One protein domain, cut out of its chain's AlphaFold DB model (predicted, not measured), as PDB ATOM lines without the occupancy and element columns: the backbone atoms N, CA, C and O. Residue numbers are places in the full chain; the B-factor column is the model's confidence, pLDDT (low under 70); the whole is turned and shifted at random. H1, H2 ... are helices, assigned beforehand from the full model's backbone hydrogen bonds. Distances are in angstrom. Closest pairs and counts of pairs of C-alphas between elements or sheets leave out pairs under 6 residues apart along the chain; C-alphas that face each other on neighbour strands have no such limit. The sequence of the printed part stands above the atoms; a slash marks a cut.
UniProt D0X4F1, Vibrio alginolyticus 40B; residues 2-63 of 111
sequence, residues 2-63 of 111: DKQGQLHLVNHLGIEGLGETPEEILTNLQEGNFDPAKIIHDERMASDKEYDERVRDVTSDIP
ATOM      1  N   ASP A   2     101.669 103.727  93.108       71.56
ATOM      2  CA  ASP A   2     100.766 103.728  91.953       71.56
ATOM      3  C   ASP A   2     100.949 104.995  91.093       71.56
ATOM      4  O   ASP A   2     101.799 105.847  91.367       71.56
ATOM      5  N   LYS A   3     100.149 105.126  90.027       74.38
ATOM      6  CA  LYS A   3     100.198 106.290  89.125       74.38
ATOM      7  C   LYS A   3      99.786 107.599  89.815       74.38
ATOM      8  O   LYS A   3      99.989 108.666  89.244       74.38
ATOM      9  N   GLN A   4      99.215 107.516  91.013       73.44
ATOM     10  CA  GLN A   4      98.756 108.616  91.847       73.44
ATOM     11  C   GLN A   4      99.755 108.941  92.973       73.44
ATOM     12  O   GLN A   4      99.519 109.866  93.746       73.44
ATOM     13  N   GLY A   5     100.881 108.221  93.059       67.94
ATOM     14  CA  GLY A   5     101.910 108.426  94.077       67.94
ATOM     15  C   GLY A   5     101.590 107.793  95.435       67.94
ATOM     16  O   GLY A   5     102.327 108.025  96.390       67.94
ATOM     17  N   GLN A   6     100.535 106.983  95.542       66.00
ATOM     18  CA  GLN A   6     100.186 106.291  96.781       66.00
ATOM     19  C   GLN A   6     101.080 105.066  96.982       66.00
ATOM     20  O   GLN A   6     101.406 104.325  96.042       66.00
ATOM     21  N   LEU A   7     101.509 104.867  98.227       60.75
ATOM     22  CA  LEU A   7     102.252 103.687  98.643       60.75
ATOM     23  C   LEU A   7     101.253 102.594  99.027       60.75
ATOM     24  O   LEU A   7     100.376 102.820  99.850       60.75
ATOM     25  N   HIS A   8     101.414 101.411  98.441       63.75
ATOM     26  CA  HIS A   8     100.576 100.249  98.724       63.75
ATOM     27  C   HIS A   8     101.460  99.139  99.275       63.75
ATOM     28  O   HIS A   8     102.496  98.833  98.678       63.75
ATOM     29  N   LEU A   9     101.058  98.546 100.399       65.94
ATOM     30  CA  LEU A   9     101.650  97.304 100.878       65.94
ATOM     31  C   LEU A   9     100.947  96.148 100.169       65.94
ATOM     32  O   LEU A   9      99.748  95.949 100.344       65.94
ATOM     33  N   VAL A  10     101.693  95.386  99.374       66.50
ATOM     34  CA  VAL A  10     101.172  94.192  98.707       66.50
ATOM     35  C   VAL A  10     101.789  92.969  99.375       66.50
ATOM     36  O   VAL A  10     102.991  92.730  99.268       66.50
ATOM     37  N   ASN A  11     100.976  92.227 100.130       66.50
ATOM     38  CA  ASN A  11     101.439  91.075 100.893       66.50
ATOM     39  C   ASN A  11     101.356  89.786 100.058       66.50
ATOM     40  O   ASN A  11     100.330  89.110 100.034       66.50
ATOM     41  N   HIS A  12     102.468  89.421  99.423       67.50
ATOM     42  CA  HIS A  12     102.635  88.133  98.745       67.50
ATOM     43  C   HIS A  12     103.384  87.098  99.599       67.50
ATOM     44  O   HIS A  12     103.858  86.097  99.071       67.50
ATOM     45  N   LEU A  13     103.478  87.276 100.922       65.94
ATOM     46  CA  LEU A  13     104.196  86.334 101.795       65.94
ATOM     47  C   LEU A  13     103.469  84.993 101.960       65.94
ATOM     48  O   LEU A  13     104.087  84.020 102.376       65.94
ATOM     49  N   GLY A  14     102.176  84.927 101.618       68.12
ATOM     50  CA  GLY A  14     101.376  83.713 101.790       68.12
ATOM     51  C   GLY A  14     101.107  83.374 103.253       68.12
ATOM     52  O   GLY A  14     101.016  82.204 103.579       68.12
ATOM     53  N   ILE A  15     101.021  84.363 104.142       77.44
ATOM     54  CA  ILE A  15     100.733  84.154 105.567       77.44
ATOM     55  C   ILE A  15      99.364  84.761 105.865       77.44
ATOM     56  O   ILE A  15      99.183  85.973 105.715       77.44
ATOM     57  N   GLU A  16      98.400  83.934 106.269       78.88
ATOM     58  CA  GLU A  16      97.068  84.415 106.643       78.88
ATOM     59  C   GLU A  16      97.049  84.990 108.067       78.88
ATOM     60  O   GLU A  16      97.701  84.482 108.981       78.88
ATOM     61  N   GLY A  17      96.232  86.025 108.279       78.75
ATOM     62  CA  GLY A  17      95.987  86.583 109.612       78.75
ATOM     63  C   GLY A  17      97.045  87.566 110.120       78.75
ATOM     64  O   GLY A  17      97.176  87.716 111.329       78.75
ATOM     65  N   LEU A  18      97.776  88.240 109.226       82.31
ATOM     66  CA  LEU A  18      98.747  89.283 109.591       82.31
ATOM     67  C   LEU A  18      98.121  90.648 109.938       82.31
ATOM     68  O   LEU A  18      98.829  91.516 110.437       82.31
ATOM     69  N   GLY A  19      96.822  90.839 109.705       83.19
ATOM     70  CA  GLY A  19      96.122  92.116 109.891       83.19
ATOM     71  C   GLY A  19      95.576  92.675 108.579       83.19
ATOM     72  O   GLY A  19      95.808  92.105 107.510       83.19
ATOM     73  N   GLU A  20      94.830  93.774 108.669       80.56
ATOM     74  CA  GLU A  20      94.171  94.414 107.519       80.56
ATOM     75  C   GLU A  20      94.863  95.722 107.115       80.56
ATOM     76  O   GLU A  20      94.748  96.162 105.969       80.56
ATOM     77  N   THR A  21      95.621  96.325 108.033       81.50
ATOM     78  CA  THR A  21      96.394  97.548 107.788       81.50
ATOM     79  C   THR A  21      97.890  97.262 107.608       81.50
ATOM     80  O   THR A  21      98.412  96.284 108.158       81.50
ATOM     81  N   PRO A  22      98.629  98.107 106.862       76.88
ATOM     82  CA  PRO A  22     100.077  97.978 106.738       76.88
ATOM     83  C   PRO A  22     100.799  97.944 108.089       76.88
ATOM     84  O   PRO A  22     101.706  97.140 108.281       76.88
ATOM     85  N   GLU A  23     100.383  98.777 109.038       79.94
ATOM     86  CA  GLU A  23     100.979  98.882 110.367       79.94
ATOM     87  C   GLU A  23     100.809  97.592 111.183       79.94
ATOM     88  O   GLU A  23     101.759  97.152 111.835       79.94
ATOM     89  N   GLU A  24      99.637  96.954 111.115       80.06
ATOM     90  CA  GLU A  24      99.391  95.659 111.761       80.06
ATOM     91  C   GLU A  24     100.250  94.558 111.140       80.06
ATOM     92  O   GLU A  24     100.907  93.808 111.861       80.06
ATOM     93  N   ILE A  25     100.307  94.504 109.804       81.75
ATOM     94  CA  ILE A  25     101.091  93.502 109.075       81.75
ATOM     95  C   ILE A  25     102.574  93.612 109.438       81.75
ATOM     96  O   ILE A  25     103.218  92.603 109.729       81.75
ATOM     97  N   LEU A  26     103.124  94.828 109.460       79.75
ATOM     98  CA  LEU A  26     104.529  95.059 109.801       79.75
ATOM     99  C   LEU A  26     104.833  94.716 111.258       79.75
ATOM    100  O   LEU A  26     105.822  94.033 111.523       79.75
ATOM    101  N   THR A  27     103.979  95.150 112.185       80.69
ATOM    102  CA  THR A  27     104.131  94.858 113.616       80.69
ATOM    103  C   THR A  27     104.099  93.355 113.872       80.69
ATOM    104  O   THR A  27     105.002  92.820 114.511       80.69
ATOM    105  N   ASN A  28     103.124  92.644 113.301       84.00
ATOM    106  CA  ASN A  28     102.983  91.205 113.496       84.00
ATOM    107  C   ASN A  28     104.146  90.413 112.886       84.00
ATOM    108  O   ASN A  28     104.610  89.447 113.491       84.00
ATOM    109  N   LEU A  29     104.671  90.835 111.731       81.38
ATOM    110  CA  LEU A  29     105.878  90.239 111.152       81.38
ATOM    111  C   LEU A  29     107.117  90.488 112.017       81.38
ATOM    112  O   LEU A  29     107.912  89.572 112.219       81.38
ATOM    113  N   GLN A  30     107.289  91.713 112.520       77.62
ATOM    114  CA  GLN A  30     108.440  92.094 113.337       77.62
ATOM    115  C   GLN A  30     108.456  91.363 114.683       77.62
ATOM    116  O   GLN A  30     109.516  90.931 115.134       77.62
ATOM    117  N   GLU A  31     107.296  91.231 115.323       85.00
ATOM    118  CA  GLU A  31     107.152  90.579 116.627       85.00
ATOM    119  C   GLU A  31     107.017  89.052 116.523       85.00
ATOM    120  O   GLU A  31     107.125  88.353 117.527       85.00
ATOM    121  N   GLY A  32     106.824  88.515 115.313       82.44
ATOM    122  CA  GLY A  32     106.563  87.090 115.105       82.44
ATOM    123  C   GLY A  32     105.157  86.662 115.542       82.44
ATOM    124  O   GLY A  32     104.928  85.481 115.795       82.44
ATOM    125  N   ASN A  33     104.214  87.603 115.624       87.31
ATOM    126  CA  ASN A  33     102.828  87.381 116.041       87.31
ATOM    127  C   ASN A  33     101.977  86.842 114.884       87.31
ATOM    128  O   ASN A  33     100.988  87.447 114.470       87.31
ATOM    129  N   PHE A  34     102.362  85.699 114.335       84.38
ATOM    130  CA  PHE A  34     101.573  84.992 113.337       84.38
ATOM    131  C   PHE A  34     101.642  83.495 113.590       84.38
ATOM    132  O   PHE A  34     102.614  82.976 114.130       84.38
ATOM    133  N   ASP A  35     100.579  82.798 113.207       83.12
ATOM    134  CA  ASP A  35     100.497  81.354 113.365       83.12
ATOM    135  C   ASP A  35     101.283  80.669 112.235       83.12
ATOM    136  O   ASP A  35     100.914  80.825 111.066       83.12
ATOM    137  N   PRO A  36     102.339  79.889 112.531       80.75
ATOM    138  CA  PRO A  36     103.068  79.150 111.507       80.75
ATOM    139  C   PRO A  36     102.184  78.172 110.722       80.75
ATOM    140  O   PRO A  36     102.489  77.871 109.572       80.75
ATOM    141  N   ALA A  37     101.075  77.696 111.301       82.88
ATOM    142  CA  ALA A  37     100.121  76.831 110.610       82.88
ATOM    143  C   ALA A  37      99.323  77.562 109.516       82.88
ATOM    144  O   ALA A  37      98.715  76.917 108.666       82.88
ATOM    145  N   LYS A  38      99.336  78.900 109.521       79.00
ATOM    146  CA  LYS A  38      98.692  79.760 108.519       79.00
ATOM    147  C   LYS A  38      99.633  80.188 107.393       79.00
ATOM    148  O   LYS A  38      99.278  81.041 106.579       79.00
ATOM    149  N   ILE A  39     100.836  79.618 107.349       79.69
ATOM    150  CA  ILE A  39     101.750  79.779 106.223       79.69
ATOM    151  C   ILE A  39     101.255  78.881 105.084       79.69
ATOM    152  O   ILE A  39     101.269  77.655 105.172       79.69
ATOM    153  N   ILE A  40     100.819  79.508 103.998       77.25
ATOM    154  CA  ILE A  40     100.403  78.852 102.764       77.25
ATOM    155  C   ILE A  40     101.656  78.397 102.014       77.25
ATOM    156  O   ILE A  40     102.433  79.204 101.499       77.25
ATOM    157  N   HIS A  41     101.818  77.083 101.912       71.31
ATOM    158  CA  HIS A  41     102.809  76.445 101.053       71.31
ATOM    159  C   HIS A  41     102.159  76.088  99.712       71.31
ATOM    160  O   HIS A  41     101.641  74.986  99.543       71.31
ATOM    161  N   ASP A  42     102.140  77.035  98.777       69.44
ATOM    162  CA  ASP A  42     101.623  76.819  97.421       69.44
ATOM    163  C   ASP A  42     102.747  76.565  96.394       69.44
ATOM    164  O   ASP A  42     103.918  76.396  96.735       69.44
ATOM    165  N   GLU A  43     102.377  76.497  95.113       64.50
ATOM    166  CA  GLU A  43     103.269  76.202  93.983       64.50
ATOM    167  C   GLU A  43     104.265  77.339  93.656       64.50
ATOM    168  O   GLU A  43     105.096  77.182  92.754       64.50
ATOM    169  N   ARG A  44     104.221  78.490  94.354       66.88
ATOM    170  CA  ARG A  44     105.104  79.626  94.048       66.88
ATOM    171  C   ARG A  44     106.575  79.251  94.222       66.88
ATOM    172  O   ARG A  44     106.994  78.578  95.164       66.88
ATOM    173  N   MET A  45     107.392  79.721  93.285       62.31
ATOM    174  CA  MET A  45     108.819  79.423  93.254       62.31
ATOM    175  C   MET A  45     109.593  80.407  94.137       62.31
ATOM    176  O   MET A  45     109.786  81.562  93.774       62.31
ATOM    177  N   ALA A  46     110.079  79.933  95.286       61.44
ATOM    178  CA  ALA A  46     110.993  80.680  96.161       61.44
ATOM    179  C   ALA A  46     112.474  80.591  95.720       61.44
ATOM    180  O   ALA A  46     113.350  81.238  96.299       61.44
ATOM    181  N   SER A  47     112.767  79.772  94.709       64.31
ATOM    182  CA  SER A  47     114.078  79.604  94.078       64.31
ATOM    183  C   SER A  47     113.915  79.075  92.650       64.31
ATOM    184  O   SER A  47     112.869  78.534  92.287       64.31
ATOM    185  N   ASP A  48     114.949  79.243  91.825       72.38
ATOM    186  CA  ASP A  48     114.961  78.720  90.458       72.38
ATOM    187  C   ASP A  48     115.189  77.199  90.468       72.38
ATOM    188  O   ASP A  48     116.298  76.736  90.747       72.38
ATOM    189  N   LYS A  49     114.127  76.435  90.187       74.94
ATOM    190  CA  LYS A  49     114.138  74.964  90.174       74.94
ATOM    191  C   LYS A  49     114.732  74.367  88.894       74.94
ATOM    192  O   LYS A  49     115.056  73.190  88.906       74.94
ATOM    193  N   GLU A  50     114.879  75.152  87.827       79.69
ATOM    194  CA  GLU A  50     115.345  74.689  86.504       79.69
ATOM    195  C   GLU A  50     116.818  75.054  86.251       79.69
ATOM    196  O   GLU A  50     117.408  74.730  85.215       79.69
ATOM    197  N   TYR A  51     117.442  75.773  87.191       78.19
ATOM    198  CA  TYR A  51     118.798  76.281  87.015       78.19
ATOM    199  C   TYR A  51     119.834  75.172  86.815       78.19
ATOM    200  O   TYR A  51     120.820  75.369  86.098       78.19
ATOM    201  N   ASP A  52     119.638  74.015  87.444       81.62
ATOM    202  CA  ASP A  52     120.595  72.921  87.377       81.62
ATOM    203  C   ASP A  52     120.617  72.252  85.990       81.62
ATOM    204  O   ASP A  52     121.688  71.875  85.508       81.62
ATOM    205  N   GLU A  53     119.480  72.163  85.305       83.50
ATOM    206  CA  GLU A  53     119.418  71.699  83.917       83.50
ATOM    207  C   GLU A  53     120.079  72.722  82.988       83.50
ATOM    208  O   GLU A  53     120.961  72.395  82.191       83.50
ATOM    209  N   ARG A  54     119.744  74.004  83.167       82.19
ATOM    210  CA  ARG A  54     120.212  75.087  82.296       82.19
ATOM    211  C   ARG A  54     121.716  75.334  82.369       82.19
ATOM    212  O   ARG A  54     122.330  75.652  81.356       82.19
ATOM    213  N   VAL A  55     122.334  75.226  83.546       85.94
ATOM    214  CA  VAL A  55     123.791  75.424  83.679       85.94
ATOM    215  C   VAL A  55     124.591  74.313  82.987       85.94
ATOM    216  O   VAL A  55     125.768  74.502  82.687       85.94
ATOM    217  N   ARG A  56     123.959  73.159  82.731       86.88
ATOM    218  CA  ARG A  56     124.564  72.008  82.049       86.88
ATOM    219  C   ARG A  56     124.318  71.997  80.542       86.88
ATOM    220  O   ARG A  56     124.979  71.227  79.850       86.88
ATOM    221  N   ASP A  57     123.421  72.839  80.034       87.06
ATOM    222  CA  ASP A  57     123.192  72.975  78.599       87.06
ATOM    223  C   ASP A  57     124.335  73.757  77.936       87.06
ATOM    224  O   ASP A  57     124.325  74.983  77.833       87.06
ATOM    225  N   VAL A  58     125.342  73.012  77.485       86.88
ATOM    226  CA  VAL A  58     126.508  73.537  76.760       86.88
ATOM    227  C   VAL A  58     126.223  73.828  75.286       86.88
ATOM    228  O   VAL A  58     127.103  74.325  74.588       86.88
ATOM    229  N   THR A  59     125.027  73.479  74.804       90.81
ATOM    230  CA  THR A  59     124.617  73.641  73.403       90.81
ATOM    231  C   THR A  59     123.708  74.844  73.177       90.81
ATOM    232  O   THR A  59     123.541  75.259  72.036       90.81
ATOM    233  N   SER A  60     123.139  75.417  74.239       86.12
ATOM    234  CA  SER A  60     122.307  76.616  74.165       86.12
ATOM    235  C   SER A  60     123.093  77.832  73.670       86.12
ATOM    236  O   SER A  60     124.081  78.249  74.275       86.12
ATOM    237  N   ASP A  61     122.554  78.490  72.645       86.06
ATOM    238  CA  ASP A  61     123.032  79.788  72.151       86.06
ATOM    239  C   ASP A  61     122.708  80.952  73.115       86.06
ATOM    240  O   ASP A  61     123.165  82.082  72.932       86.06
ATOM    241  N   ILE A  62     121.908  80.696  74.159       80.44
ATOM    242  CA  ILE A  62     121.507  81.679  75.171       80.44
ATOM    243  C   ILE A  62     122.338  81.479  76.449       80.44
ATOM    244  O   ILE A  62     122.377  80.364  76.979       80.44
ATOM    245  N   PRO A  63     122.917  82.550  77.030       78.38
ATOM    246  CA  PRO A  63     123.641  82.468  78.295       78.38
ATOM    247  C   PRO A  63     122.806  81.851  79.422       78.38
ATOM    248  O   PRO A  63     121.623  82.166  79.591       78.38
TER     249      PRO A  63
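This is residues 2 to 63 of the 111 residues of a protein of Vibrio alginolyticus 40B (UniProt D0X4F1). Little regular structure: the helix H1 lies with winding loops at one end of a long, open chain path, and a long unnamed stretch leads from it to the short helix H2 near the other end. Residues 2 to 7 stick out as a tail. The printed part has 62 residues with two named helices, H1 then H2, and no named strand; its class is all helix, though the named elements hold only 16 residues. It is extended and flat, with a radius of gyration of the C-alphas of 18.5 A and spans of 51 by 37 by 18 A.

H1, residues 22 to 31, begins at C-alpha 22 (100.077, 97.978, 106.738) and is 14.2 A long. H2, residues 51 to 56, ends at C-alpha 56 (124.564, 72.008, 82.049).

H1 and H2 are apart. In H1 every O i to N i+4 pair is within hydrogen-bond range; in H2, 1 of 2.

The C-alphas farthest apart, those of Glu 24 and Thr 59, are 50.9 A apart. The link from H1 to H2 is long, 19 residues. The printed part has no cut. Confidence is low, with pLDDT under 70, at residues 5 to 14 and 42 to 47.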